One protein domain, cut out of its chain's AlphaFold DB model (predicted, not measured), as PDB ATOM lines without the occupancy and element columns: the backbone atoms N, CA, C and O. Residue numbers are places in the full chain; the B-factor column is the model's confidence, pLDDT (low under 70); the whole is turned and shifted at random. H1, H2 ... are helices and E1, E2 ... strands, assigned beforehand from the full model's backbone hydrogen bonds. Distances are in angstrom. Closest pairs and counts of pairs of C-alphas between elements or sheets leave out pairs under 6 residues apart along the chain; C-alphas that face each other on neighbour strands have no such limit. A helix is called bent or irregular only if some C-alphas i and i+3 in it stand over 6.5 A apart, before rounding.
ATOM      1  N   VAL A   2     -17.326 -48.439 -61.648       61.31
ATOM      2  CA  VAL A   2     -17.581 -47.502 -60.520       61.31
ATOM      3  C   VAL A   2     -16.516 -47.587 -59.414       61.31
ATOM      4  O   VAL A   2     -15.951 -46.576 -59.020       61.31
ATOM      5  N   VAL A   3     -16.160 -48.795 -58.972       66.81
ATOM      6  CA  VAL A   3     -15.090 -48.999 -57.972       66.81
ATOM      7  C   VAL A   3     -13.738 -48.459 -58.462       66.81
ATOM      8  O   VAL A   3     -13.026 -47.805 -57.712       66.81
ATOM      9  N   GLN A   4     -13.403 -48.655 -59.741       68.50
ATOM     10  CA  GLN A   4     -12.154 -48.151 -60.323       68.50
ATOM     11  C   GLN A   4     -12.100 -46.620 -60.312       68.50
ATOM     12  O   GLN A   4     -11.071 -46.061 -59.966       68.50
ATOM     13  N   SER A   5     -13.199 -45.940 -60.655       68.38
ATOM     14  CA  SER A   5     -13.248 -44.475 -60.588       68.38
ATOM     15  C   SER A   5     -13.179 -43.953 -59.152       68.38
ATOM     16  O   SER A   5     -12.527 -42.943 -58.912       68.38
ATOM     17  N   LEU A   6     -13.814 -44.646 -58.199       73.31
ATOM     18  CA  LEU A   6     -13.809 -44.256 -56.784       73.31
ATOM     19  C   LEU A   6     -12.416 -44.383 -56.159       73.31
ATOM     20  O   LEU A   6     -12.019 -43.534 -55.368       73.31
ATOM     21  N   TYR A   7     -11.662 -45.408 -56.554       78.69
ATOM     22  CA  TYR A   7     -10.324 -45.688 -56.039       78.69
ATOM     23  C   TYR A   7      -9.219 -45.395 -57.057       78.69
ATOM     24  O   TYR A   7      -8.144 -45.965 -56.942       78.69
ATOM     25  N   ALA A   8      -9.425 -44.500 -58.027       74.50
ATOM     26  CA  ALA A   8      -8.450 -44.237 -59.099       74.50
ATOM     27  C   ALA A   8      -7.077 -43.745 -58.592       74.50
ATOM     28  O   ALA A   8      -6.073 -43.882 -59.281       74.50
ATOM     29  N   GLN A   9      -7.025 -43.183 -57.380       73.69
ATOM     30  CA  GLN A   9      -5.777 -42.793 -56.713       73.69
ATOM     31  C   GLN A   9      -5.042 -43.972 -56.054       73.69
ATOM     32  O   GLN A   9      -3.865 -43.849 -55.742       73.69
ATOM     33  N   SER A  47     -28.407 -62.931 -41.047       81.06
ATOM     34  CA  SER A  47     -29.331 -61.796 -41.036       81.06
ATOM     35  C   SER A  47     -28.622 -60.519 -40.571       81.06
ATOM     36  O   SER A  47     -28.025 -60.495 -39.499       81.06
ATOM     37  N   GLY A  48     -28.720 -59.447 -41.361       81.38
ATOM     38  CA  GLY A  48     -28.044 -58.170 -41.099       81.38
ATOM     39  C   GLY A  48     -26.673 -58.027 -41.772       81.38
ATOM     40  O   GLY A  48     -26.189 -56.908 -41.910       81.38
ATOM     41  N   THR A  49     -26.083 -59.115 -42.271       87.25
ATOM     42  CA  THR A  49     -24.843 -59.075 -43.053       87.25
ATOM     43  C   THR A  49     -25.167 -58.936 -44.538       87.25
ATOM     44  O   THR A  49     -25.686 -59.856 -45.173       87.25
ATOM     45  N   VAL A  50     -24.855 -57.773 -45.110       89.75
ATOM     46  CA  VAL A  50     -25.033 -57.517 -46.548       89.75
ATOM     47  C   VAL A  50     -23.879 -58.099 -47.361       89.75
ATOM     48  O   VAL A  50     -24.111 -58.701 -48.408       89.75
ATOM     49  N   ALA A  51     -22.651 -57.991 -46.866       92.38
ATOM     50  CA  ALA A  51     -21.461 -58.517 -47.508       92.38
ATOM     51  C   ALA A  51     -20.419 -58.950 -46.463       92.38
ATOM     52  O   ALA A  51     -20.558 -58.651 -45.278       92.38
ATOM     53  N   ARG A  52     -19.441 -59.743 -46.907       90.44
ATOM     54  CA  ARG A  52     -18.288 -60.194 -46.121       90.44
ATOM     55  C   ARG A  52     -17.072 -60.338 -47.026       90.44
ATOM     56  O   ARG A  52     -17.166 -61.007 -48.061       90.44
ATOM     57  N   THR A  53     -15.921 -59.836 -46.593       91.81
ATOM     58  CA  THR A  53     -14.647 -60.016 -47.301       91.81
ATOM     59  C   THR A  53     -13.733 -61.029 -46.621       91.81
ATOM     60  O   THR A  53     -13.375 -60.906 -45.458       91.81
ATOM     61  N   HIS A  54     -13.276 -62.009 -47.399       92.69
ATOM     62  CA  HIS A  54     -12.142 -62.865 -47.060       92.69
ATOM     63  C   HIS A  54     -10.857 -62.175 -47.508       92.69
ATOM     64  O   HIS A  54     -10.589 -62.068 -48.712       92.69
ATOM     65  N   VAL A  55     -10.066 -61.710 -46.543       90.62
ATOM     66  CA  VAL A  55      -8.792 -61.034 -46.798       90.62
ATOM     67  C   VAL A  55      -7.632 -62.025 -46.722       90.62
ATOM     68  O   VAL A  55      -7.532 -62.811 -45.786       90.62
ATOM     69  N   ASN A  56      -6.733 -61.972 -47.705       93.56
ATOM     70  CA  ASN A  56      -5.498 -62.737 -47.712       93.56
ATOM     71  C   ASN A  56      -4.360 -61.890 -48.287       93.56
ATOM     72  O   ASN A  56      -4.109 -61.886 -49.489       93.56
ATOM     73  N   THR A  57      -3.676 -61.155 -47.418       92.62
ATOM     74  CA  THR A  57      -2.513 -60.331 -47.781       92.62
ATOM     75  C   THR A  57      -1.236 -61.149 -47.987       92.62
ATOM     76  O   THR A  57      -0.232 -60.601 -48.428       92.62
ATOM     77  N   THR A  58      -1.253 -62.460 -47.707       89.25
ATOM     78  CA  THR A  58      -0.130 -63.363 -48.000       89.25
ATOM     79  C   THR A  58      -0.037 -63.674 -49.493       89.25
ATOM     80  O   THR A  58       1.062 -63.687 -50.038       89.25
ATOM     81  N   SER A  59      -1.169 -63.950 -50.151       90.44
ATOM     82  CA  SER A  59      -1.214 -64.289 -51.584       90.44
ATOM     83  C   SER A  59      -1.856 -63.210 -52.464       90.44
ATOM     84  O   SER A  59      -1.924 -63.398 -53.680       90.44
ATOM     85  N   ASP A  60      -2.352 -62.116 -51.872       92.06
ATOM     86  CA  ASP A  60      -3.129 -61.060 -52.545       92.06
ATOM     87  C   ASP A  60      -4.355 -61.625 -53.315       92.06
ATOM     88  O   ASP A  60      -4.796 -61.096 -54.343       92.06
ATOM     89  N   GLN A  61      -4.930 -62.737 -52.824       92.19
ATOM     90  CA  GLN A  61      -6.169 -63.332 -53.341       92.19
ATOM     91  C   GLN A  61      -7.339 -63.104 -52.387       92.19
ATOM     92  O   GLN A  61      -7.409 -63.675 -51.305       92.19
ATOM     93  N   HIS A  62      -8.318 -62.319 -52.817       93.50
ATOM     94  CA  HIS A  62      -9.431 -61.885 -51.979       93.50
ATOM     95  C   HIS A  62     -10.771 -62.378 -52.516       93.50
ATOM     96  O   HIS A  62     -10.949 -62.593 -53.722       93.50
ATOM     97  N   VAL A  63     -11.748 -62.535 -51.622       94.38
ATOM     98  CA  VAL A  63     -13.122 -62.884 -52.006       94.38
ATOM     99  C   VAL A  63     -14.111 -62.005 -51.270       94.38
ATOM    100  O   VAL A  63     -14.118 -62.012 -50.047       94.38
ATOM    101  N   VAL A  64     -14.997 -61.335 -52.002       94.62
ATOM    102  CA  VAL A  64     -16.184 -60.699 -51.421       94.62
ATOM    103  C   VAL A  64     -17.375 -61.614 -51.642       94.62
ATOM    104  O   VAL A  64     -17.682 -62.015 -52.768       94.62
ATOM    105  N   GLN A  65     -18.044 -61.950 -50.553       94.31
ATOM    106  CA  GLN A  65     -19.313 -62.652 -50.550       94.31
ATOM    107  C   GLN A  65     -20.429 -61.642 -50.315       94.31
ATOM    108  O   GLN A  65     -20.414 -60.930 -49.318       94.31
ATOM    109  N   LEU A  66     -21.390 -61.585 -51.227       94.12
ATOM    110  CA  LEU A  66     -22.600 -60.780 -51.097       94.12
ATOM    111  C   LEU A  66     -23.750 -61.673 -50.631       94.12
ATOM    112  O   LEU A  66     -23.824 -62.840 -51.023       94.12
ATOM    113  N   SER A  67     -24.658 -61.121 -49.831       92.88
ATOM    114  CA  SER A  67     -25.875 -61.824 -49.432       92.88
ATOM    115  C   SER A  67     -26.713 -62.174 -50.660       92.88
ATOM    116  O   SER A  67     -27.003 -61.317 -51.496       92.88
ATOM    117  N   ASP A  68     -27.146 -63.428 -50.754       90.44
ATOM    118  CA  ASP A  68     -28.073 -63.907 -51.786       90.44
ATOM    119  C   ASP A  68     -29.467 -63.259 -51.695       90.44
ATOM    120  O   ASP A  68     -30.254 -63.348 -52.637       90.44
ATOM    121  N   ARG A  69     -29.758 -62.577 -50.580       88.50
ATOM    122  CA  ARG A  69     -30.993 -61.820 -50.321       88.50
ATOM    123  C   ARG A  69     -30.834 -60.312 -50.557       88.50
ATOM    124  O   ARG A  69     -31.776 -59.568 -50.294       88.50
ATOM    125  N   MET A  70     -29.660 -59.844 -50.993       88.06
ATOM    126  CA  MET A  70     -29.389 -58.418 -51.204       88.06
ATOM    127  C   MET A  70     -30.185 -57.860 -52.391       88.06
ATOM    128  O   MET A  70     -30.251 -58.485 -53.450       88.06
ATOM    129  N   ASP A  71     -30.716 -56.639 -52.252       87.38
ATOM    130  CA  ASP A  71     -31.235 -55.889 -53.399       87.38
ATOM    131  C   ASP A  71     -30.079 -55.569 -54.375       87.38
ATOM    132  O   ASP A  71     -29.090 -54.952 -53.965       87.38
ATOM    133  N   PRO A  72     -30.179 -55.919 -55.673       86.38
ATOM    134  CA  PRO A  72     -29.160 -55.594 -56.671       86.38
ATOM    135  C   PRO A  72     -28.715 -54.122 -56.693       86.38
ATOM    136  O   PRO A  72     -27.573 -53.836 -57.055       86.38
ATOM    137  N   ARG A  73     -29.580 -53.179 -56.293       83.56
ATOM    138  CA  ARG A  73     -29.254 -51.745 -56.198       83.56
ATOM    139  C   ARG A  73     -28.217 -51.444 -55.114       83.56
ATOM    140  O   ARG A  73     -27.425 -50.519 -55.277       83.56
ATOM    141  N   GLN A  74     -28.167 -52.247 -54.051       86.06
ATOM    142  CA  GLN A  74     -27.246 -52.077 -52.922       86.06
ATOM    143  C   GLN A  74     -25.846 -52.642 -53.196       86.06
ATOM    144  O   GLN A  74     -24.895 -52.283 -52.501       86.06
ATOM    145  N   VAL A  75     -25.685 -53.464 -54.241       89.44
ATOM    146  CA  VAL A  75     -24.410 -54.119 -54.583       89.44
ATOM    147  C   VAL A  75     -23.282 -53.106 -54.769       89.44
ATOM    148  O   VAL A  75     -22.175 -53.325 -54.290       89.44
ATOM    149  N   GLY A  76     -23.545 -51.977 -55.436       89.25
ATOM    150  CA  GLY A  76     -22.527 -50.947 -55.661       89.25
ATOM    151  C   GLY A  76     -22.001 -50.334 -54.360       89.25
ATOM    152  O   GLY A  76     -20.791 -50.143 -54.213       89.25
ATOM    153  N   ARG A  77     -22.902 -50.081 -53.409       91.12
ATOM    154  CA  ARG A  77     -22.587 -49.526 -52.093       91.12
ATOM    155  C   ARG A  77     -21.838 -50.540 -51.234       91.12
ATOM    156  O   ARG A  77     -20.767 -50.212 -50.734       91.12
ATOM    157  N   ALA A  78     -22.341 -51.773 -51.153       91.88
ATOM    158  CA  ALA A  78     -21.689 -52.861 -50.428       91.88
ATOM    159  C   ALA A  78     -20.272 -53.119 -50.965       91.88
ATOM    160  O   ALA A  78     -19.315 -53.098 -50.208       91.88
ATOM    161  N   LEU A  79     -20.093 -53.246 -52.284       91.75
ATOM    162  CA  LEU A  79     -18.759 -53.432 -52.866       91.75
ATOM    163  C   LEU A  79     -17.814 -52.253 -52.606       91.75
ATOM    164  O   LEU A  79     -16.611 -52.461 -52.499       91.75
ATOM    165  N   SER A  80     -18.331 -51.025 -52.523       91.88
ATOM    166  CA  SER A  80     -17.501 -49.861 -52.196       91.88
ATOM    167  C   SER A  80     -17.031 -49.907 -50.740       91.88
ATOM    168  O   SER A  80     -15.878 -49.583 -50.481       91.88
ATOM    169  N   HIS A  81     -17.875 -50.383 -49.819       93.06
ATOM    170  CA  HIS A  81     -17.470 -50.663 -48.443       93.06
ATOM    171  C   HIS A  81     -16.338 -51.697 -48.396       93.06
ATOM    172  O   HIS A  81     -15.223 -51.393 -47.977       93.06
ATOM    173  N   GLU A  82     -16.608 -52.889 -48.925       92.81
ATOM    174  CA  GLU A  82     -15.708 -54.045 -48.853       92.81
ATOM    175  C   GLU A  82     -14.354 -53.777 -49.531       92.81
ATOM    176  O   GLU A  82     -13.305 -54.179 -49.035       92.81
ATOM    177  N   VAL A  83     -14.338 -53.057 -50.661       90.62
ATOM    178  CA  VAL A  83     -13.083 -52.691 -51.342       90.62
ATOM    179  C   VAL A  83     -12.322 -51.601 -50.583       90.62
ATOM    180  O   VAL A  83     -11.093 -51.653 -50.534       90.62
ATOM    181  N   GLY A  84     -13.011 -50.624 -49.986       90.00
ATOM    182  CA  GLY A  84     -12.369 -49.597 -49.160       90.00
ATOM    183  C   GLY A  84     -11.635 -50.203 -47.971       90.00
ATOM    184  O   GLY A  84     -10.462 -49.899 -47.741       90.00
ATOM    185  N   GLU A  85     -12.314 -51.122 -47.297       90.81
ATOM    186  CA  GLU A  85     -11.792 -51.887 -46.177       90.81
ATOM    187  C   GLU A  85     -10.622 -52.792 -46.604       90.81
ATOM    188  O   GLU A  85      -9.532 -52.729 -46.035       90.81
ATOM    189  N   LEU A  86     -10.785 -53.552 -47.693       91.81
ATOM    190  CA  LEU A  86      -9.736 -54.400 -48.262       91.81
ATOM    191  C   LEU A  86      -8.447 -53.618 -48.555       91.81
ATOM    192  O   LEU A  86      -7.345 -54.056 -48.215       91.81
ATOM    193  N   LEU A  87      -8.571 -52.456 -49.202       89.69
ATOM    194  CA  LEU A  87      -7.420 -51.617 -49.520       89.69
ATOM    195  C   LEU A  87      -6.776 -51.041 -48.251       89.69
ATOM    196  O   LEU A  87      -5.562 -50.834 -48.234       89.69
ATOM    197  N   ALA A  88      -7.551 -50.760 -47.199       89.44
ATOM    198  CA  ALA A  88      -7.023 -50.336 -45.903       89.44
ATOM    199  C   ALA A  88      -6.198 -51.444 -45.233       89.44
ATOM    200  O   ALA A  88      -5.046 -51.206 -44.868       89.44
ATOM    201  N   VAL A  89      -6.740 -52.667 -45.175       91.19
ATOM    202  CA  VAL A  89      -6.039 -53.839 -44.623       91.19
ATOM    203  C   VAL A  89      -4.720 -54.068 -45.356       91.19
ATOM    204  O   VAL A  89      -3.667 -54.251 -44.745       91.19
ATOM    205  N   ARG A  90      -4.750 -53.993 -46.689       91.38
ATOM    206  CA  ARG A  90      -3.572 -54.218 -47.525       91.38
ATOM    207  C   ARG A  90      -2.502 -53.136 -47.368       91.38
ATOM    208  O   ARG A  90      -1.311 -53.453 -47.392       91.38
ATOM    209  N   ASP A  91      -2.894 -51.873 -47.197       89.38
ATOM    210  CA  ASP A  91      -1.939 -50.802 -46.892       89.38
ATOM    211  C   ASP A  91      -1.286 -51.014 -45.521       89.38
ATOM    212  O   ASP A  91      -0.058 -50.966 -45.419       89.38
ATOM    213  N   ARG A  92      -2.077 -51.363 -44.496       90.12
ATOM    214  CA  ARG A  92      -1.558 -51.696 -43.162       90.12
ATOM    215  C   ARG A  92      -0.579 -52.865 -43.216       90.12
ATOM    216  O   ARG A  92       0.510 -52.756 -42.660       90.12
ATOM    217  N   ALA A  93      -0.924 -53.953 -43.903       91.81
ATOM    218  CA  ALA A  93      -0.039 -55.105 -44.066       91.81
ATOM    219  C   ALA A  93       1.286 -54.719 -44.743       91.81
ATOM    220  O   ALA A  93       2.356 -55.138 -44.303       91.81
ATOM    221  N   ALA A  94       1.237 -53.863 -45.767       90.50
ATOM    222  CA  ALA A  94       2.431 -53.379 -46.450       90.50
ATOM    223  C   ALA A  94       3.306 -52.478 -45.564       90.50
ATOM    224  O   ALA A  94       4.527 -52.619 -45.572       90.50
ATOM    225  N   ARG A  95       2.696 -51.574 -44.789       91.38
ATOM    226  CA  ARG A  95       3.399 -50.721 -43.820       91.38
ATOM    227  C   ARG A  95       4.026 -51.548 -42.692       91.38
ATOM    228  O   ARG A  95       5.182 -51.321 -42.346       91.38
ATOM    229  N   ALA A  96       3.313 -52.555 -42.185       91.81
ATOM    230  CA  ALA A  96       3.831 -53.478 -41.175       91.81
ATOM    231  C   ALA A  96       5.040 -54.267 -41.704       91.81
ATOM    232  O   ALA A  96       6.075 -54.316 -41.046       91.81
ATOM    233  N   ALA A  97       4.956 -54.796 -42.929       89.88
ATOM    234  CA  ALA A  97       6.079 -55.474 -43.583       89.88
ATOM    235  C   ALA A  97       7.287 -54.546 -43.824       89.88
ATOM    236  O   ALA A  97       8.426 -55.007 -43.825       89.88
ATOM    237  N   ALA A  98       7.054 -53.241 -44.001       91.44
ATOM    238  CA  ALA A  98       8.102 -52.228 -44.116       91.44
ATOM    239  C   ALA A  98       8.702 -51.792 -42.760       91.44
ATOM    240  O   ALA A  98       9.616 -50.969 -42.744       91.44
ATOM    241  N   GLY A  99       8.213 -52.330 -41.635       92.06
ATOM    242  CA  GLY A  99       8.702 -52.001 -40.293       92.06
ATOM    243  C   GLY A  99       8.233 -50.644 -39.767       92.06
ATOM    244  O   GLY A  99       8.899 -50.065 -38.911       92.06
ATOM    245  N   ASP A 100       7.116 -50.117 -40.277       91.56
ATOM    246  CA  ASP A 100       6.536 -48.864 -39.790       91.56
ATOM    247  C   ASP A 100       6.116 -49.006 -38.311       91.56
ATOM    248  O   ASP A 100       5.228 -49.810 -38.016       91.56
ATOM    249  N   PRO A 101       6.704 -48.236 -37.375       88.06
ATOM    250  CA  PRO A 101       6.466 -48.394 -35.940       88.06
ATOM    251  C   PRO A 101       5.032 -48.065 -35.504       88.06
ATOM    252  O   PRO A 101       4.658 -48.396 -34.383       88.06
ATOM    253  N   GLU A 102       4.223 -47.413 -36.347       85.12
ATOM    254  CA  GLU A 102       2.813 -47.152 -36.035       85.12
ATOM    255  C   GLU A 102       1.912 -48.380 -36.247       85.12
ATOM    256  O   GLU A 102       0.804 -48.414 -35.713       85.12
ATOM    257  N   VAL A 103       2.356 -49.382 -37.018       86.69
ATOM    258  CA  VAL A 103       1.538 -50.562 -37.364       86.69
ATOM    259  C   VAL A 103       2.260 -51.904 -37.206       86.69
ATOM    260  O   VAL A 103       1.608 -52.918 -36.970       86.69
ATOM    261  N   ALA A 104       3.587 -51.947 -37.325       87.25
ATOM    262  CA  ALA A 104       4.382 -53.148 -37.096       87.25
ATOM    263  C   ALA A 104       4.428 -53.441 -35.595       87.25
ATOM    264  O   ALA A 104       4.774 -52.569 -34.801       87.25
ATOM    265  N   GLY A 105       4.063 -54.654 -35.175       82.94
ATOM    266  CA  GLY A 105       3.967 -54.947 -33.745       82.94
ATOM    267  C   GLY A 105       2.680 -54.461 -33.071       82.94
ATOM    268  O   GLY A 105       2.435 -54.827 -31.923       82.94
ATOM    269  N   VAL A 106       1.855 -53.669 -33.762       82.81
ATOM    270  CA  VAL A 106       0.716 -52.954 -33.173       82.81
ATOM    271  C   VAL A 106      -0.596 -53.553 -33.674       82.81
ATOM    272  O   VAL A 106      -0.829 -53.685 -34.877       82.81
ATOM    273  N   ALA A 107      -1.477 -53.929 -32.745       80.31
ATOM    274  CA  ALA A 107      -2.815 -54.387 -33.097       80.31
ATOM    275  C   ALA A 107      -3.631 -53.231 -33.718       80.31
ATOM    276  O   ALA A 107      -3.522 -52.100 -33.239       80.31
ATOM    277  N   PRO A 108      -4.465 -53.483 -34.746       79.38
ATOM    278  CA  PRO A 108      -5.337 -52.466 -35.324       79.38
ATOM    279  C   PRO A 108      -6.186 -51.775 -34.265       79.38
ATOM    280  O   PRO A 108      -6.671 -52.437 -33.344       79.38
ATOM    281  N   ASN A 109      -6.424 -50.474 -34.436       74.38
ATOM    282  CA  ASN A 109      -7.460 -49.799 -33.666       74.38
ATOM    283  C   ASN A 109      -8.817 -50.450 -33.978       74.38
ATOM    284  O   ASN A 109      -9.117 -50.774 -35.127       74.38
ATOM    285  N   ARG A 110      -9.608 -50.687 -32.933       73.88
ATOM    286  CA  ARG A 110     -10.903 -51.383 -33.000       73.88
ATOM    287  C   ARG A 110     -12.058 -50.511 -32.544       73.88
ATOM    288  O   ARG A 110     -13.195 -50.965 -32.550       73.88
ATOM    289  N   GLN A 111     -11.751 -49.311 -32.069       74.06
ATOM    290  CA  GLN A 111     -12.757 -48.348 -31.687       74.06
ATOM    291  C   GLN A 111     -13.086 -47.513 -32.918       74.06
ATOM    292  O   GLN A 111     -12.282 -46.682 -33.334       74.06
ATOM    293  N   ASP A 112     -14.254 -47.777 -33.498       72.44
ATOM    294  CA  ASP A 112     -14.727 -47.065 -34.680       72.44
ATOM    295  C   ASP A 112     -14.891 -45.582 -34.362       72.44
ATOM    296  O   ASP A 112     -15.684 -45.178 -33.500       72.44
ATOM    297  N   VAL A 113     -14.137 -44.755 -35.078       79.56
ATOM    298  CA  VAL A 113     -14.177 -43.301 -34.916       79.56
ATOM    299  C   VAL A 113     -15.508 -42.769 -35.447       79.56
ATOM    300  O   VAL A 113     -16.042 -41.786 -34.922       79.56
ATOM    301  N   LEU A 114     -16.086 -43.445 -36.445       81.75
ATOM    302  CA  LEU A 114     -17.360 -43.090 -37.063       81.75
ATOM    303  C   LEU A 114     -18.579 -43.731 -36.371       81.75
ATOM    304  O   LEU A 114     -19.702 -43.591 -36.854       81.75
ATOM    305  N   ALA A 115     -18.411 -44.387 -35.217       70.38
ATOM    306  CA  ALA A 115     -19.537 -44.874 -34.420       70.38
ATOM    307  C   ALA A 115     -20.204 -43.761 -33.583       70.38
ATOM    308  O   ALA A 115     -19.579 -42.785 -33.148       70.38
ATOM    309  N   ARG A 116     -21.511 -43.922 -33.327       62.72
ATOM    310  CA  ARG A 116     -22.325 -42.993 -32.522       62.72
ATOM    311  C   ARG A 116     -21.875 -42.995 -31.056       62.72
ATOM    312  O   ARG A 116     -21.904 -44.030 -30.402       62.72
ATOM    313  N   GLY A 117     -21.535 -41.820 -30.523       59.00
ATOM    314  CA  GLY A 117     -21.103 -41.633 -29.133       59.00
ATOM    315  C   GLY A 117     -20.172 -40.429 -28.971       59.00
ATOM    316  O   GLY A 117     -19.747 -39.824 -29.960       59.00
ATOM    317  N   GLY A 118     -19.863 -40.058 -27.727       52.94
ATOM    318  CA  GLY A 118     -18.833 -39.055 -27.456       52.94
ATOM    319  C   GLY A 118     -17.451 -39.621 -27.775       52.94
ATOM    320  O   GLY A 118     -17.121 -40.708 -27.305       52.94
ATOM    321  N   LEU A 119     -16.645 -38.891 -28.549       66.00
ATOM    322  CA  LEU A 119     -15.206 -39.151 -28.618       66.00
ATOM    323  C   LEU A 119     -14.651 -38.945 -27.200       66.00
ATOM    324  O   LEU A 119     -14.864 -37.885 -26.605       66.00
ATOM    325  N   GLY A 120     -14.024 -39.971 -26.621       54.09
ATOM    326  CA  GLY A 120     -13.429 -39.871 -25.289       54.09
ATOM    327  C   GLY A 120     -12.391 -38.745 -25.235       54.09
ATOM    328  O   GLY A 120     -11.724 -38.446 -26.221       54.09
ATOM    329  N   SER A 121     -12.226 -38.106 -24.077       43.44
ATOM    330  CA  SER A 121     -11.338 -36.944 -23.890       43.44
ATOM    331  C   SER A 121      -9.833 -37.264 -23.937       43.44
ATOM    332  O   SER A 121      -9.023 -36.444 -23.506       43.44
ATOM    333  N   ALA A 122      -9.435 -38.452 -24.397       46.09
ATOM    334  CA  ALA A 122      -8.100 -38.995 -24.181       46.09
ATOM    335  C   ALA A 122      -7.463 -39.619 -25.431       46.09
ATOM    336  O   ALA A 122      -6.873 -40.676 -25.311       46.09
ATOM    337  N   GLU A 123      -7.490 -38.985 -26.606       50.94
ATOM    338  CA  GLU A 123      -6.786 -39.546 -27.775       50.94
ATOM    339  C   GLU A 123      -6.148 -38.454 -28.641       50.94
ATOM    340  O   GLU A 123      -6.801 -37.747 -29.401       50.94
ATOM    341  N   ARG A 124      -4.821 -38.298 -28.524       44.72
ATOM    342  CA  ARG A 124      -4.034 -37.311 -29.287       44.72
ATOM    343  C   ARG A 124      -3.779 -37.700 -30.752       44.72
ATOM    344  O   ARG A 124      -3.126 -36.924 -31.444       44.72
ATOM    345  N   ARG A 125      -4.294 -38.838 -31.234       58.34
ATOM    346  CA  ARG A 125      -4.335 -39.224 -32.658       58.34
ATOM    347  C   ARG A 125      -5.496 -40.193 -32.900       58.34
ATOM    348  O   ARG A 125      -5.334 -41.390 -32.709       58.34
ATOM    349  N   LEU A 126      -6.652 -39.671 -33.304       71.94
ATOM    350  CA  LEU A 126      -7.739 -40.499 -33.827       71.94
ATOM    351  C   LEU A 126      -7.338 -40.990 -35.222       71.94
ATOM    352  O   LEU A 126      -7.049 -40.178 -36.100       71.94
ATOM    353  N   SER A 127      -7.293 -42.304 -35.414       76.19
ATOM    354  CA  SER A 127      -7.084 -42.940 -36.715       76.19
ATOM    355  C   SER A 127      -8.316 -43.754 -37.088       76.19
ATOM    356  O   SER A 127      -8.860 -44.468 -36.244       76.19
ATOM    357  N   LEU A 128      -8.750 -43.634 -38.347       85.75
ATOM    358  CA  LEU A 128      -9.856 -44.432 -38.880       85.75
ATOM    359  C   LEU A 128      -9.509 -45.921 -38.806       85.75
ATOM    360  O   LEU A 128      -8.388 -46.321 -39.141       85.75
ATOM    361  N   THR A 129     -10.480 -46.732 -38.394       86.88
ATOM    362  CA  THR A 129     -10.396 -48.190 -38.500       86.88
ATOM    363  C   THR A 129     -10.500 -48.634 -39.968       86.88
ATOM    364  O   THR A 129     -10.807 -47.854 -40.874       86.88
ATOM    365  N   GLU A 130     -10.218 -49.910 -40.234       87.69
ATOM    366  CA  GLU A 130     -10.417 -50.493 -41.569       87.69
ATOM    367  C   GLU A 130     -11.905 -50.434 -41.972       87.69
ATOM    368  O   GLU A 130     -12.216 -50.045 -43.098       87.69
ATOM    369  N   GLU A 131     -12.809 -50.709 -41.022       87.31
ATOM    370  CA  GLU A 131     -14.269 -50.567 -41.159       87.31
ATOM    371  C   GLU A 131     -14.661 -49.111 -41.450       87.31
ATOM    372  O   GLU A 131     -15.429 -48.852 -42.379       87.31
ATOM    373  N   ASP A 132     -14.097 -48.139 -40.718       90.06
ATOM    374  CA  ASP A 132     -14.340 -46.715 -40.966       90.06
ATOM    375  C   ASP A 132     -13.977 -46.346 -42.417       90.06
ATOM    376  O   ASP A 132     -14.736 -45.653 -43.093       90.06
ATOM    377  N   LEU A 133     -12.851 -46.849 -42.938       91.00
ATOM    378  CA  LEU A 133     -12.437 -46.638 -44.331       91.00
ATOM    379  C   LEU A 133     -13.371 -47.324 -45.344       91.00
ATOM    380  O   LEU A 133     -13.572 -46.794 -46.444       91.00
ATOM    381  N   GLY A 134     -14.002 -48.438 -44.971       91.50
ATOM    382  CA  GLY A 134     -15.137 -49.009 -45.699       91.50
ATOM    383  C   GLY A 134     -16.335 -48.053 -45.735       91.50
ATOM    384  O   GLY A 134     -16.871 -47.754 -46.808       91.50
ATOM    385  N   ARG A 135     -16.701 -47.447 -44.596       92.69
ATOM    386  CA  ARG A 135     -17.769 -46.426 -44.524       92.69
ATOM    387  C   ARG A 135     -17.463 -45.192 -45.371       92.69
ATOM    388  O   ARG A 135     -18.366 -44.662 -46.021       92.69
ATOM    389  N   VAL A 136     -16.202 -44.769 -45.451       93.56
ATOM    390  CA  VAL A 136     -15.781 -43.713 -46.389       93.56
ATOM    391  C   VAL A 136     -16.009 -44.127 -47.846       93.56
ATOM    392  O   VAL A 136     -16.460 -43.317 -48.659       93.56
ATOM    393  N   GLY A 137     -15.756 -45.394 -48.183       92.88
ATOM    394  CA  GLY A 137     -16.082 -45.966 -49.490       92.88
ATOM    395  C   GLY A 137     -17.561 -45.813 -49.857       92.88
ATOM    396  O   GLY A 137     -17.883 -45.409 -50.978       92.88
ATOM    397  N   GLU A 138     -18.469 -46.048 -48.907       94.31
ATOM    398  CA  GLU A 138     -19.909 -45.833 -49.099       94.31
ATOM    399  C   GLU A 138     -20.267 -44.354 -49.313       94.31
ATOM    400  O   GLU A 138     -21.048 -44.044 -50.215       94.31
ATOM    401  N   LEU A 139     -19.676 -43.437 -48.532       95.56
ATOM    402  CA  LEU A 139     -19.872 -41.990 -48.707       95.56
ATOM    403  C   LEU A 139     -19.460 -41.551 -50.118       95.56
ATOM    404  O   LEU A 139     -20.219 -40.867 -50.809       95.56
ATOM    405  N   ASN A 140     -18.286 -41.995 -50.570       95.25
ATOM    406  CA  ASN A 140     -17.776 -41.717 -51.910       95.25
ATOM    407  C   ASN A 140     -18.690 -42.288 -53.004       95.25
ATOM    408  O   ASN A 140     -18.970 -41.610 -53.995       95.25
ATOM    409  N   HIS A 141     -19.202 -43.505 -52.814       94.50
ATOM    410  CA  HIS A 141     -20.126 -44.142 -53.746       94.50
ATOM    411  C   HIS A 141     -21.439 -43.367 -53.903       94.50
ATOM    412  O   HIS A 141     -21.851 -43.058 -55.024       94.50
ATOM    413  N   LEU A 142     -22.093 -43.040 -52.787       95.06
ATOM    414  CA  LEU A 142     -23.376 -42.340 -52.795       95.06
ATOM    415  C   LEU A 142     -23.230 -40.913 -53.339       95.06
ATOM    416  O   LEU A 142     -24.056 -40.479 -54.143       95.06
ATOM    417  N   ALA A 143     -22.136 -40.225 -52.994       95.25
ATOM    418  CA  ALA A 143     -21.809 -38.914 -53.546       95.25
ATOM    419  C   ALA A 143     -21.582 -38.954 -55.067       95.25
ATOM    420  O   ALA A 143     -22.042 -38.065 -55.784       95.25
ATOM    421  N   ALA A 144     -20.911 -39.986 -55.588       93.31
ATOM    422  CA  ALA A 144     -20.748 -40.157 -57.029       93.31
ATOM    423  C   ALA A 144     -22.101 -40.387 -57.722       93.31
ATOM    424  O   ALA A 144     -22.390 -39.740 -58.726       93.31
ATOM    425  N   ARG A 145     -22.963 -41.242 -57.156       93.25
ATOM    426  CA  ARG A 145     -24.289 -41.541 -57.720       93.25
ATOM    427  C   ARG A 145     -25.233 -40.345 -57.713       93.25
ATOM    428  O   ARG A 145     -25.875 -40.089 -58.726       93.25
ATOM    429  N   MET A 146     -25.304 -39.574 -56.624       94.12
ATOM    430  CA  MET A 146     -26.172 -38.385 -56.590       94.12
ATOM    431  C   MET A 146     -25.767 -37.320 -57.623       94.12
ATOM    432  O   MET A 146     -26.589 -36.480 -57.975       94.12
ATOM    433  N   ASN A 147     -24.524 -37.360 -58.118       91.31
ATOM    434  CA  ASN A 147     -23.995 -36.450 -59.134       91.31
ATOM    435  C   ASN A 147     -23.891 -37.092 -60.533       91.31
ATOM    436  O   ASN A 147     -23.403 -36.453 -61.466       91.31
ATOM    437  N   ASP A 148     -24.344 -38.337 -60.710       91.44
ATOM    438  CA  ASP A 148     -24.245 -39.046 -61.986       91.44
ATOM    439  C   ASP A 148     -25.341 -38.574 -62.956       91.44
ATOM    440  O   ASP A 148     -26.541 -38.803 -62.767       91.44
ATOM    441  N   ALA A 149     -24.923 -37.896 -64.027       91.69
ATOM    442  CA  ALA A 149     -25.822 -37.376 -65.052       91.69
ATOM    443  C   ALA A 149     -26.566 -38.481 -65.825       91.69
ATOM    444  O   ALA A 149     -27.614 -38.202 -66.408       91.69
ATOM    445  N   THR A 150     -26.045 -39.714 -65.826       92.44
ATOM    446  CA  THR A 150     -26.639 -40.865 -66.525       92.44
ATOM    447  C   THR A 150     -27.788 -41.512 -65.754       92.44
ATOM    448  O   THR A 150     -28.605 -42.207 -66.357       92.44
ATOM    449  N   LEU A 151     -27.875 -41.264 -64.445       91.75
ATOM    450  CA  LEU A 151     -28.993 -41.695 -63.613       91.75
ATOM    451  C   LEU A 151     -30.172 -40.728 -63.753       91.75
ATOM    452  O   LEU A 151     -30.000 -39.527 -63.998       91.75
ATOM    453  N   ASP A 152     -31.385 -41.242 -63.569       95.12
ATOM    454  CA  ASP A 152     -32.572 -40.394 -63.544       95.12
ATOM    455  C   ASP A 152     -32.635 -39.532 -62.265       95.12
ATOM    456  O   ASP A 152     -31.887 -39.715 -61.298       95.12
ATOM    457  N   ALA A 153     -33.526 -38.536 -62.263       93.25
ATOM    458  CA  ALA A 153     -33.654 -37.612 -61.138       93.25
ATOM    459  C   ALA A 153     -34.083 -38.307 -59.833       93.25
ATOM    460  O   ALA A 153     -33.660 -37.872 -58.762       93.25
ATOM    461  N   GLY A 154     -34.880 -39.377 -59.914       92.69
ATOM    462  CA  GLY A 154     -35.328 -40.147 -58.755       92.69
ATOM    463  C   GLY A 154     -34.183 -40.936 -58.127       92.69
ATOM    464  O   GLY A 154     -33.961 -40.836 -56.928       92.69
ATOM    465  N   GLN A 155     -33.383 -41.627 -58.938       91.19
ATOM    466  CA  GLN A 155     -32.198 -42.371 -58.495       91.19
ATOM    467  C   GLN A 155     -31.133 -41.463 -57.867       91.19
ATOM    468  O   GLN A 155     -30.472 -41.845 -56.893       91.19
ATOM    469  N   ARG A 156     -30.951 -40.252 -58.411       94.00
ATOM    470  CA  ARG A 156     -30.065 -39.242 -57.811       94.00
ATOM    471  C   ARG A 156     -30.598 -38.743 -56.470       94.00
ATOM    472  O   ARG A 156     -29.814 -38.617 -55.531       94.00
ATOM    473  N   ALA A 157     -31.902 -38.479 -56.377       92.56
ATOM    474  CA  ALA A 157     -32.548 -38.052 -55.138       92.56
ATOM    475  C   ALA A 157     -32.479 -39.142 -54.054       92.56
ATOM    476  O   ALA A 157     -32.079 -38.849 -52.932       92.56
ATOM    477  N   GLU A 158     -32.747 -40.401 -54.410       91.38
ATOM    478  CA  GLU A 158     -32.600 -41.571 -53.532       91.38
ATOM    479  C   GLU A 158     -31.162 -41.686 -53.004       91.38
ATOM    480  O   GLU A 158     -30.940 -41.758 -51.796       91.38
ATOM    481  N   SER A 159     -30.159 -41.586 -53.889       93.69
ATOM    482  CA  SER A 159     -28.741 -41.641 -53.493       93.69
ATOM    483  C   SER A 159     -28.349 -40.491 -52.553       93.69
ATOM    484  O   SER A 159     -27.530 -40.677 -51.653       93.69
ATOM    485  N   ARG A 160     -28.942 -39.302 -52.734       95.62
ATOM    486  CA  ARG A 160     -28.751 -38.152 -51.840       95.62
ATOM    487  C   ARG A 160     -29.401 -38.379 -50.471       95.62
ATOM    488  O   ARG A 160     -28.774 -38.079 -49.454       95.62
ATOM    489  N   GLY A 161     -30.615 -38.928 -50.437       93.38
ATOM    490  CA  GLY A 161     -31.307 -39.308 -49.203       93.38
ATOM    491  C   GLY A 161     -30.505 -40.338 -48.403       93.38
ATOM    492  O   GLY A 161     -30.221 -40.125 -47.222       93.38
ATOM    493  N   GLU A 162     -30.027 -41.394 -49.069       92.75
ATOM    494  CA  GLU A 162     -29.143 -42.397 -48.467       92.75
ATOM    495  C   GLU A 162     -27.828 -41.802 -47.952       92.75
ATOM    496  O   GLU A 162     -27.371 -42.176 -46.869       92.75
ATOM    497  N   LEU A 163     -27.221 -40.862 -48.688       95.50
ATOM    498  CA  LEU A 163     -26.006 -40.176 -48.247       95.50
ATOM    499  C   LEU A 163     -26.256 -39.361 -46.973       95.50
ATOM    500  O   LEU A 163     -25.488 -39.467 -46.019       95.50
ATOM    501  N   SER A 164     -27.343 -38.584 -46.930       95.38
ATOM    502  CA  SER A 164     -27.738 -37.801 -45.748       95.38
ATOM    503  C   SER A 164     -27.984 -38.701 -44.530       95.38
ATOM    504  O   SER A 164     -27.548 -38.381 -43.419       95.38
ATOM    505  N   ALA A 165     -28.619 -39.858 -44.739       91.62
ATOM    506  CA  ALA A 165     -28.840 -40.867 -43.709       91.62
ATOM    507  C   ALA A 165     -27.532 -41.504 -43.213       91.62
ATOM    508  O   ALA A 165     -27.359 -41.693 -42.009       91.62
ATOM    509  N   LEU A 166     -26.587 -41.797 -44.111       92.00
ATOM    510  CA  LEU A 166     -25.281 -42.336 -43.735       92.00
ATOM    511  C   LEU A 166     -24.450 -41.306 -42.952       92.00
ATOM    512  O   LEU A 166     -23.877 -41.653 -41.925       92.00
ATOM    513  N   ILE A 167     -24.452 -40.032 -43.356       94.06
ATOM    514  CA  ILE A 167     -23.820 -38.926 -42.608       94.06
ATOM    515  C   ILE A 167     -24.382 -38.837 -41.180       94.06
ATOM    516  O   ILE A 167     -23.630 -38.667 -40.218       94.06
ATOM    517  N   ASP A 168     -25.701 -38.986 -41.028       90.44
ATOM    518  CA  ASP A 168     -26.363 -39.033 -39.721       90.44
ATOM    519  C   ASP A 168     -25.999 -40.287 -38.917       90.44
ATOM    520  O   ASP A 168     -25.817 -40.225 -37.700       90.44
ATOM    521  N   HIS A 169     -25.881 -41.437 -39.580       87.88
ATOM    522  CA  HIS A 169     -25.487 -42.690 -38.950       87.88
ATOM    523  C   HIS A 169     -24.061 -42.635 -38.394       87.88
ATOM    524  O   HIS A 169     -23.871 -43.001 -37.236       87.88
ATOM    525  N   LEU A 170     -23.116 -42.093 -39.169       88.88
ATOM    526  CA  LEU A 170     -21.683 -42.022 -38.856       88.88
ATOM    527  C   LEU A 170     -21.301 -40.903 -37.864       88.88
ATOM    528  O   LEU A 170     -20.123 -40.627 -37.642       88.88
ATOM    529  N   GLY A 171     -22.285 -40.188 -37.307       89.00
ATOM    530  CA  GLY A 171     -22.033 -39.092 -36.365       89.00
ATOM    531  C   GLY A 171     -21.271 -37.909 -36.975       89.00
ATOM    532  O   GLY A 171     -20.634 -37.151 -36.244       89.00
ATOM    533  N   LEU A 172     -21.330 -37.749 -38.304       91.50
ATOM    534  CA  LEU A 172     -20.707 -36.644 -39.042       91.50
ATOM    535  C   LEU A 172     -21.545 -35.357 -38.986       91.50
ATOM    536  O   LEU A 172     -21.100 -34.314 -39.458       91.50
ATOM    537  N   ARG A 173     -22.742 -35.421 -38.389       90.62
ATOM    538  CA  ARG A 173     -23.614 -34.280 -38.096       90.62
ATOM    539  C   ARG A 173     -24.128 -34.344 -36.649       90.62
ATOM    540  O   ARG A 173     -24.354 -35.453 -36.158       90.62
ATOM    541  N   PRO A 174     -24.381 -33.198 -35.991       87.06
ATOM    542  CA  PRO A 174     -25.076 -33.185 -34.706       87.06
ATOM    543  C   PRO A 174     -26.521 -33.676 -34.876       87.06
ATOM    544  O   PRO A 174     -27.200 -33.312 -35.844       87.06
ATOM    545  N   GLN A 175     -26.990 -34.516 -33.952       82.88
ATOM    546  CA  GLN A 175     -28.352 -35.062 -33.985       82.88
ATOM    547  C   GLN A 175     -29.294 -34.318 -33.046       82.88
ATOM    548  O   GLN A 175     -30.501 -34.282 -33.310       82.88
ATOM    549  N   VAL A 176     -28.752 -33.736 -31.972       82.75
ATOM    550  CA  VAL A 176     -29.530 -32.916 -31.045       82.75
ATOM    551  C   VAL A 176     -29.834 -31.529 -31.623       82.75
ATOM    552  O   VAL A 176     -29.022 -30.986 -32.380       82.75
ATOM    553  N   PRO A 177     -30.978 -30.934 -31.244       80.19
ATOM    554  CA  PRO A 177     -31.299 -29.547 -31.562       80.19
ATOM    555  C   PRO A 177     -30.222 -28.563 -31.088       80.19
ATOM    556  O   PRO A 177     -29.560 -28.798 -30.074       80.19
ATOM    557  N   ALA A 178     -30.072 -27.442 -31.798       80.94
ATOM    558  CA  ALA A 178     -29.050 -26.426 -31.516       80.94
ATOM    559  C   ALA A 178     -29.166 -25.757 -30.130       80.94
ATOM    560  O   ALA A 178     -28.197 -25.172 -29.653       80.94
ATOM    561  N   ASP A 179     -30.335 -25.833 -29.497       81.88
ATOM    562  CA  ASP A 179     -30.638 -25.328 -28.156       81.88
ATOM    563  C   ASP A 179     -30.392 -26.359 -27.037       81.88
ATOM    564  O   ASP A 179     -30.559 -26.040 -25.863       81.88
ATOM    565  N   SER A 180     -29.968 -27.581 -27.373       85.31
ATOM    566  CA  SER A 180     -29.595 -28.611 -26.399       85.31
ATOM    567  C   SER A 180     -28.238 -28.324 -25.754       85.31
ATOM    568  O   SER A 180     -27.257 -28.055 -26.449       85.31
ATOM    569  N   ASP A 181     -28.125 -28.539 -24.440       84.44
ATOM    570  CA  ASP A 181     -26.855 -28.446 -23.698       84.44
ATOM    571  C   ASP A 181     -25.762 -29.394 -24.242       84.44
ATOM    572  O   ASP A 181     -24.570 -29.176 -24.029       84.44
ATOM    573  N   ARG A 182     -26.153 -30.449 -24.975       84.00
ATOM    574  CA  ARG A 182     -25.231 -31.411 -25.611       84.00
ATOM    575  C   ARG A 182     -24.785 -31.005 -27.014       84.00
ATOM    576  O   ARG A 182     -23.864 -31.619 -27.551       84.00
ATOM    577  N   TYR A 183     -25.405 -29.988 -27.614       86.31
ATOM    578  CA  TYR A 183     -25.170 -29.626 -29.011       86.31
ATOM    579  C   TYR A 183     -23.716 -29.248 -29.284       86.31
ATOM    580  O   TYR A 183     -23.131 -29.734 -30.246       86.31
ATOM    581  N   ALA A 184     -23.102 -28.440 -28.415       86.06
ATOM    582  CA  ALA A 184     -21.704 -28.042 -28.575       86.06
ATOM    583  C   ALA A 184     -20.754 -29.254 -28.572       86.06
ATOM    584  O   ALA A 184     -19.819 -29.306 -29.369       86.06
ATOM    585  N   GLN A 185     -21.026 -30.249 -27.721       84.81
ATOM    586  CA  GLN A 185     -20.237 -31.477 -27.638       84.81
ATOM    587  C   GLN A 185     -20.418 -32.359 -28.883       84.81
ATOM    588  O   GLN A 185     -19.433 -32.858 -29.427       84.81
ATOM    589  N   GLU A 186     -21.654 -32.548 -29.356       86.00
ATOM    590  CA  GLU A 186     -21.918 -33.321 -30.578       86.00
ATOM    591  C   GLU A 186     -21.360 -32.639 -31.826       86.00
ATOM    592  O   GLU A 186     -20.797 -33.313 -32.687       86.00
ATOM    593  N   LEU A 187     -21.473 -31.311 -31.911       87.44
ATOM    594  CA  LEU A 187     -20.913 -30.532 -33.008       87.44
ATOM    595  C   LEU A 187     -19.390 -30.666 -33.048       87.44
ATOM    596  O   LEU A 187     -18.851 -30.992 -34.100       87.44
ATOM    597  N   GLN A 188     -18.718 -30.516 -31.901       86.50
ATOM    598  CA  GLN A 188     -17.272 -30.712 -31.799       86.50
ATOM    599  C   GLN A 188     -16.867 -32.133 -32.215       86.50
ATOM    600  O   GLN A 188     -15.919 -32.306 -32.976       86.50
ATOM    601  N   ALA A 189     -17.585 -33.160 -31.753       85.06
ATOM    602  CA  ALA A 189     -17.293 -34.535 -32.148       85.06
ATOM    603  C   ALA A 189     -17.498 -34.757 -33.658       85.06
ATOM    604  O   ALA A 189     -16.699 -35.439 -34.299       85.06
ATOM    605  N   ALA A 190     -18.541 -34.159 -34.240       88.81
ATOM    606  CA  ALA A 190     -18.794 -34.197 -35.674       88.81
ATOM    607  C   ALA A 190     -17.736 -33.430 -36.485       88.81
ATOM    608  O   ALA A 190     -17.388 -33.880 -37.572       88.81
ATOM    609  N   ASP A 191     -17.232 -32.288 -36.004       89.00
ATOM    610  CA  ASP A 191     -16.112 -31.557 -36.626       89.00
ATOM    611  C   ASP A 191     -14.851 -32.434 -36.661       89.00
ATOM    612  O   ASP A 191     -14.286 -32.647 -37.727       89.00
ATOM    613  N   ILE A 192     -14.482 -33.054 -35.533       87.19
ATOM    614  CA  ILE A 192     -13.300 -33.928 -35.458       87.19
ATOM    615  C   ILE A 192     -13.414 -35.113 -36.427       87.19
ATOM    616  O   ILE A 192     -12.469 -35.414 -37.154       87.19
ATOM    617  N   ARG A 193     -14.571 -35.789 -36.475       89.06
ATOM    618  CA  ARG A 193     -14.783 -36.892 -37.429       89.06
ATOM    619  C   ARG A 193     -14.673 -36.422 -38.878       89.06
ATOM    620  O   ARG A 193     -14.129 -37.144 -39.709       89.06
ATOM    621  N   ARG A 194     -15.176 -35.220 -39.181       91.38
ATOM    622  CA  ARG A 194     -15.073 -34.621 -40.517       91.38
ATOM    623  C   ARG A 194     -13.623 -34.310 -40.888       91.38
ATOM    624  O   ARG A 194     -13.224 -34.635 -41.999       91.38
ATOM    625  N   ASP A 195     -12.826 -33.787 -39.964       90.00
ATOM    626  CA  ASP A 195     -11.403 -33.516 -40.205       90.00
ATOM    627  C   ASP A 195     -10.610 -34.804 -40.479       90.00
ATOM    628  O   ASP A 195      -9.739 -34.832 -41.346       90.00
ATOM    629  N   VAL A 196     -10.928 -35.890 -39.768       89.00
ATOM    630  CA  VAL A 196     -10.263 -37.190 -39.949       89.00
ATOM    631  C   VAL A 196     -10.708 -37.882 -41.248       89.00
ATOM    632  O   VAL A 196      -9.912 -38.588 -41.866       89.00
ATOM    633  N   VAL A 197     -11.957 -37.689 -41.690       92.06
ATOM    634  CA  VAL A 197     -12.476 -38.322 -42.914       92.06
ATOM    635  C   VAL A 197     -12.087 -37.577 -44.197       92.06
ATOM    636  O   VAL A 197     -11.925 -38.219 -45.234       92.06
ATOM    637  N   ASP A 198     -11.914 -36.250 -44.141       92.19
ATOM    638  CA  ASP A 198     -11.683 -35.374 -45.305       92.19
ATOM    639  C   ASP A 198     -10.558 -35.848 -46.251       92.19
ATOM    640  O   ASP A 198     -10.806 -35.917 -47.458       92.19
ATOM    641  N   PRO A 199      -9.379 -36.306 -45.765       90.88
ATOM    642  CA  PRO A 199      -8.295 -36.778 -46.635       90.88
ATOM    643  C   PRO A 199      -8.648 -38.004 -47.488       90.88
ATOM    644  O   PRO A 199      -7.943 -38.316 -48.447       90.88
ATOM    645  N   HIS A 200      -9.714 -38.722 -47.131       90.62
ATOM    646  CA  HIS A 200     -10.147 -39.957 -47.782       90.62
ATOM    647  C   HIS A 200     -11.374 -39.755 -48.693       90.62
ATOM    648  O   HIS A 200     -11.835 -40.702 -49.344       90.62
ATOM    649  N   LEU A 201     -11.914 -38.533 -48.758       92.12
ATOM    650  CA  LEU A 201     -13.074 -38.206 -49.578       92.12
ATOM    651  C   LEU A 201     -12.685 -37.839 -51.011       92.12
ATOM    652  O   LEU A 201     -11.729 -37.118 -51.287       92.12
ATOM    653  N   THR A 202     -13.518 -38.272 -51.948       91.31
ATOM    654  CA  THR A 202     -13.525 -37.721 -53.304       91.31
ATOM    655  C   THR A 202     -14.002 -36.262 -53.283       91.31
ATOM    656  O   THR A 202     -14.790 -35.886 -52.411       91.31
ATOM    657  N   PRO A 203     -13.635 -35.429 -54.278       91.44
ATOM    658  CA  PRO A 203     -14.109 -34.043 -54.345       91.44
ATOM    659  C   PRO A 203     -15.641 -33.906 -54.312       91.44
ATOM    660  O   PRO A 203     -16.168 -32.979 -53.698       91.44
ATOM    661  N   ALA A 204     -16.361 -34.849 -54.934       91.88
ATOM    662  CA  ALA A 204     -17.822 -34.893 -54.904       91.88
ATOM    663  C   ALA A 204     -18.357 -35.170 -53.490       91.88
ATOM    664  O   ALA A 204     -19.279 -34.490 -53.043       91.88
ATOM    665  N   ALA A 205     -17.757 -36.122 -52.769       94.25
ATOM    666  CA  ALA A 205     -18.148 -36.443 -51.398       94.25
ATOM    667  C   ALA A 205     -17.823 -35.313 -50.418       94.25
ATOM    668  O   ALA A 205     -18.674 -34.966 -49.606       94.25
ATOM    669  N   ALA A 206     -16.660 -34.666 -50.542       94.75
ATOM    670  CA  ALA A 206     -16.314 -33.488 -49.743       94.75
ATOM    671  C   ALA A 206     -17.282 -32.313 -50.002       94.75
ATOM    672  O   ALA A 206     -17.695 -31.602 -49.082       94.75
ATOM    673  N   GLY A 207     -17.700 -32.118 -51.260       94.81
ATOM    674  CA  GLY A 207     -18.757 -31.171 -51.624       94.81
ATOM    675  C   GLY A 207     -20.091 -31.495 -50.948       94.81
ATOM    676  O   GLY A 207     -20.654 -30.636 -50.269       94.81
ATOM    677  N   ALA A 208     -20.550 -32.739 -51.079       94.31
ATOM    678  CA  ALA A 208     -21.807 -33.195 -50.496       94.31
ATOM    679  C   ALA A 208     -21.794 -33.155 -48.962       94.31
ATOM    680  O   ALA A 208     -22.793 -32.787 -48.357       94.31
ATOM    681  N   LEU A 209     -20.666 -33.463 -48.316       95.06
ATOM    682  CA  LEU A 209     -20.538 -33.418 -46.860       95.06
ATOM    683  C   LEU A 209     -20.662 -31.984 -46.329       95.06
ATOM    684  O   LEU A 209     -21.349 -31.764 -45.339       95.06
ATOM    685  N   ARG A 210     -20.092 -30.983 -47.016       93.38
ATOM    686  CA  ARG A 210     -20.288 -29.565 -46.651       93.38
ATOM    687  C   ARG A 210     -21.746 -29.120 -46.744       93.38
ATOM    688  O   ARG A 210     -22.169 -28.265 -45.972       93.38
ATOM    689  N   GLU A 211     -22.497 -29.688 -47.680       93.31
ATOM    690  CA  GLU A 211     -23.912 -29.376 -47.881       93.31
ATOM    691  C   GLU A 211     -24.818 -30.122 -46.886       93.31
ATOM    692  O   GLU A 211     -25.729 -29.537 -46.304       93.31
ATOM    693  N   LEU A 212     -24.558 -31.414 -46.679       94.44
ATOM    694  CA  LEU A 212     -25.444 -32.332 -45.969       94.44
ATOM    695  C   LEU A 212     -25.050 -32.586 -44.515       94.44
ATOM    696  O   LEU A 212     -25.897 -33.063 -43.779       94.44
ATOM    697  N   ALA A 213     -23.836 -32.282 -44.052       92.12
ATOM    698  CA  ALA A 213     -23.417 -32.506 -42.657       92.12
ATOM    699  C   ALA A 213     -23.761 -31.343 -41.707       92.12
ATOM    700  O   ALA A 213     -23.121 -31.142 -40.677       92.12
ATOM    701  N   VAL A 214     -24.776 -30.554 -42.053       89.44
ATOM    702  CA  VAL A 214     -25.292 -29.459 -41.222       89.44
ATOM    703  C   VAL A 214     -26.365 -29.965 -40.241       89.44
ATOM    704  O   VAL A 214     -26.903 -31.059 -40.445       89.44
ATOM    705  N   PRO A 215     -26.717 -29.212 -39.183       88.00
ATOM    706  CA  PRO A 215     -27.876 -29.528 -38.342       88.00
ATOM    707  C   PRO A 215     -29.155 -29.711 -39.168       88.00
ATOM    708  O   PRO A 215     -29.307 -29.086 -40.222       88.00
ATOM    709  N   VAL A 216     -30.077 -30.560 -38.703       88.06
ATOM    710  CA  VAL A 216     -31.293 -30.923 -39.460       88.06
ATOM    711  C   VAL A 216     -32.157 -29.702 -39.794       88.06
ATOM    712  O   VAL A 216     -32.794 -29.665 -40.838       88.06
ATOM    713  N   GLU A 217     -32.120 -28.664 -38.962       87.00
ATOM    714  CA  GLU A 217     -32.854 -27.407 -39.141       87.00
ATOM    715  C   GLU A 217     -32.329 -26.571 -40.316       87.00
ATOM    716  O   GLU A 217     -33.020 -25.672 -40.791       87.00
ATOM    717  N   ARG A 218     -31.101 -26.844 -40.776       89.00
ATOM    718  CA  ARG A 218     -30.457 -26.151 -41.903       89.00
ATOM    719  C   ARG A 218     -30.548 -26.921 -43.219       89.00
ATOM    720  O   ARG A 218     -30.104 -26.407 -44.242       89.00
ATOM    721  N   LEU A 219     -31.097 -28.135 -43.204       90.88
ATOM    722  CA  LEU A 219     -31.372 -28.897 -44.417       90.88
ATOM    723  C   LEU A 219     -32.609 -28.358 -45.149       90.88
ATOM    724  O   LEU A 219     -33.499 -27.751 -44.551       90.88
ATOM    725  N   ASN A 220     -32.697 -28.624 -46.454       92.50
ATOM    726  CA  ASN A 220     -33.922 -28.356 -47.207       92.50
ATOM    727  C   ASN A 220     -35.052 -29.329 -46.802       92.50
ATOM    728  O   ASN A 220     -34.815 -30.388 -46.222       92.50
ATOM    729  N   ALA A 221     -36.298 -28.984 -47.136       91.44
ATOM    730  CA  ALA A 221     -37.472 -29.742 -46.699       91.44
ATOM    731  C   ALA A 221     -37.494 -31.211 -47.174       91.44
ATOM    732  O   ALA A 221     -37.990 -32.068 -46.445       91.44
ATOM    733  N   ALA A 222     -36.955 -31.502 -48.363       89.12
ATOM    734  CA  ALA A 222     -36.897 -32.861 -48.900       89.12
ATOM    735  C   ALA A 222     -35.885 -33.724 -48.129       89.12
ATOM    736  O   ALA A 222     -36.235 -34.804 -47.661       89.12
ATOM    737  N   ASP A 223     -34.673 -33.206 -47.901       91.56
ATOM    738  CA  ASP A 223     -33.626 -33.891 -47.134       91.56
ATOM    739  C   ASP A 223     -34.058 -34.118 -45.670       91.56
ATOM    740  O   ASP A 223     -33.729 -35.143 -45.071       91.56
ATOM    741  N   VAL A 224     -34.825 -33.185 -45.087       91.31
ATOM    742  CA  VAL A 224     -35.415 -33.345 -43.745       91.31
ATOM    743  C   VAL A 224     -36.438 -34.480 -43.711       91.31
ATOM    744  O   VAL A 224     -36.452 -35.246 -42.746       91.31
ATOM    745  N   ALA A 225     -37.311 -34.581 -44.718       89.38
ATOM    746  CA  ALA A 225     -38.333 -35.625 -44.777       89.38
ATOM    747  C   ALA A 225     -37.697 -37.022 -44.867       89.38
ATOM    748  O   ALA A 225     -37.988 -37.874 -44.026       89.38
ATOM    749  N   GLU A 226     -36.757 -37.204 -45.796       88.38
ATOM    750  CA  GLU A 226     -35.973 -38.437 -45.975       88.38
ATOM    751  C   GLU A 226     -35.218 -38.831 -44.696       88.38
ATOM    752  O   GLU A 226     -35.291 -39.969 -44.225       88.38
ATOM    753  N   LEU A 227     -34.531 -37.871 -44.063       89.56
ATOM    754  CA  LEU A 227     -33.775 -38.140 -42.842       89.56
ATOM    755  C   LEU A 227     -34.685 -38.529 -41.667       89.56
ATOM    756  O   LEU A 227     -34.329 -39.400 -40.871       89.56
ATOM    757  N   ARG A 228     -35.858 -37.901 -41.539       88.62
ATOM    758  CA  ARG A 228     -36.844 -38.258 -40.506       88.62
ATOM    759  C   ARG A 228     -37.403 -39.658 -40.726       88.62
ATOM    760  O   ARG A 228     -37.524 -40.406 -39.758       88.62
ATOM    761  N   GLU A 229     -37.691 -40.028 -41.970       86.00
ATOM    762  CA  GLU A 229     -38.118 -41.387 -42.307       86.00
ATOM    763  C   GLU A 229     -37.025 -42.410 -41.974       86.00
ATOM    764  O   GLU A 229     -37.295 -43.433 -41.342       86.00
ATOM    765  N   PHE A 230     -35.768 -42.121 -42.321       83.62
ATOM    766  CA  PHE A 230     -34.635 -42.959 -41.936       83.62
ATOM    767  C   PHE A 230     -34.512 -43.117 -40.415       83.62
ATOM    768  O   PHE A 230     -34.433 -44.245 -39.930       83.62
ATOM    769  N   ARG A 231     -34.536 -42.014 -39.653       85.50
ATOM    770  CA  ARG A 231     -34.466 -42.051 -38.182       85.50
ATOM    771  C   ARG A 231     -35.611 -42.872 -37.589       85.50
ATOM    772  O   ARG A 231     -35.360 -43.703 -36.722       85.50
ATOM    773  N   SER A 232     -36.826 -42.718 -38.118       82.12
ATOM    774  CA  SER A 232     -37.979 -43.523 -37.708       82.12
ATOM    775  C   SER A 232     -37.747 -45.014 -37.970       82.12
ATOM    776  O   SER A 232     -37.893 -45.823 -37.055       82.12
ATOM    777  N   ARG A 233     -37.297 -45.402 -39.171       77.31
ATOM    778  CA  ARG A 233     -36.957 -46.805 -39.481       77.31
ATOM    779  C   ARG A 233     -35.858 -47.351 -38.563       77.31
ATOM    780  O   ARG A 233     -35.970 -48.475 -38.082       77.31
ATOM    781  N   ALA A 234     -34.830 -46.553 -38.279       72.38
ATOM    782  CA  ALA A 234     -33.717 -46.934 -37.411       72.38
ATOM    783  C   ALA A 234     -34.126 -47.107 -35.936       72.38
ATOM    784  O   ALA A 234     -33.593 -47.980 -35.254       72.38
ATOM    785  N   GLU A 235     -35.082 -46.319 -35.433       66.19
ATOM    786  CA  GLU A 235     -35.639 -46.490 -34.083       66.19
ATOM    787  C   GLU A 235     -36.422 -47.802 -33.939       66.19
ATOM    788  O   GLU A 235     -36.290 -48.476 -32.917       66.19
ATOM    789  N   HIS A 236     -37.160 -48.207 -34.977       55.69
ATOM    790  CA  HIS A 236     -37.900 -49.477 -35.004       55.69
ATOM    791  C   HIS A 236     -36.999 -50.703 -35.229       55.69
ATOM    792  O   HIS A 236     -37.381 -51.815 -34.876       55.69
ATOM    793  N   ALA A 237     -35.806 -50.509 -35.797       49.25
ATOM    794  CA  ALA A 237     -34.827 -51.564 -36.056       49.25
ATOM    795  C   ALA A 237     -33.838 -51.795 -34.896       49.25
ATOM    796  O   ALA A 237     -32.913 -52.597 -35.041       49.25
ATOM    797  N   ARG A 238     -33.991 -51.105 -33.753       39.19
ATOM    798  CA  ARG A 238     -33.098 -51.296 -32.601       39.19
ATOM    799  C   ARG A 238     -33.130 -52.759 -32.141       39.19
ATOM    800  O   ARG A 238     -34.208 -53.265 -31.827       39.19
TER     801      ARG A 238
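Overview. This is residues 2 to 9 and 47 to 238 of the 826 residues of an uncharacterized protein of Streptomyces populi (UniProt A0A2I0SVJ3). A two-stranded hairpin, E1 and E2, lies over residues 75 to 86 of the long helix H2, at one side of a cluster of mostly crossed helices with H3 at its core. H2 and H4 pack on opposite sides of H3, H6 crosses it, and H7 packs on H4. The 200 printed residues, mostly helix by class, hold H1 E1 E2 H2 H3 H4 H5 H6 H7 in that order; the strands are antiparallel. The whole is compact, radius of gyration of the C-alphas 17.6 A, spanning 50 by 43 by 34 A.

Arrangement. Start at the hairpin of E1, residues 51 to 54, and E2, residues 61 to 67, where N 52 and O 65 are within hydrogen-bond range at 2.9 A. Next look at H2, residues 72 to 97: the closest C-alphas of E1 and H2 are those of Thr 53 and Glu 82, 6.3 A apart. The hub is H3, residues 130 to 146; it makes helical hairpins with H2, closest C-alphas His 81 and Gly 134, 4.0 A, and with H4, residues 153 to 169, Met 146 and Arg 156, 4.2 A. H6, residues 203 to 212, touches residues 139 to 144 of H3, about perpendicular at 86 degrees, closest C-alphas Ala 143 and Ala 205, 4.9 A. H5, residues 183 to 200, only just touches H3, with 3 pairs of C-alphas within 8 A, closest Val 136 and His 200, 6.9 A. H7, residues 221 to 236, touches residues 161 to 165 of H4, closest C-alphas Ala 165 and Leu 227, 5.7 A. H1, residues 2 to 6, touches H2 and H3, closest C-alphas Val 3 and Ser 80, 6.3 A, and Leu 6 and Asn 140, 6.8 A. Every O i to N i+4 pair is within hydrogen-bond range in H1, H3, H4, H6 and H7, but 20 of 22 in H2 and 12 of 14 in H5.

Along the chain. Find C-alpha 72 at (-29.160, -55.594, -56.671); from there H2 runs 37.6 A. H2 and H5 are only just irregular: C-alphas 73 and 76 are 6.8 A apart, 196 and 199 7.0 A. H5 spans 26.2 A, H3 24.9 A, H4 24.2 A and H7 22.9 A, ending at C-alpha 236 (-37.900, -49.477, -35.004).

Size, cuts and confidence. Residues 10 to 46 are not printed; C-alphas 9 and 47 are 34.1 A apart across the cut. The links H2 to H3 and H4 to H5 are long. Confidence is under 70 at residues 2 to 5, 116 to 125 and 235 to 238.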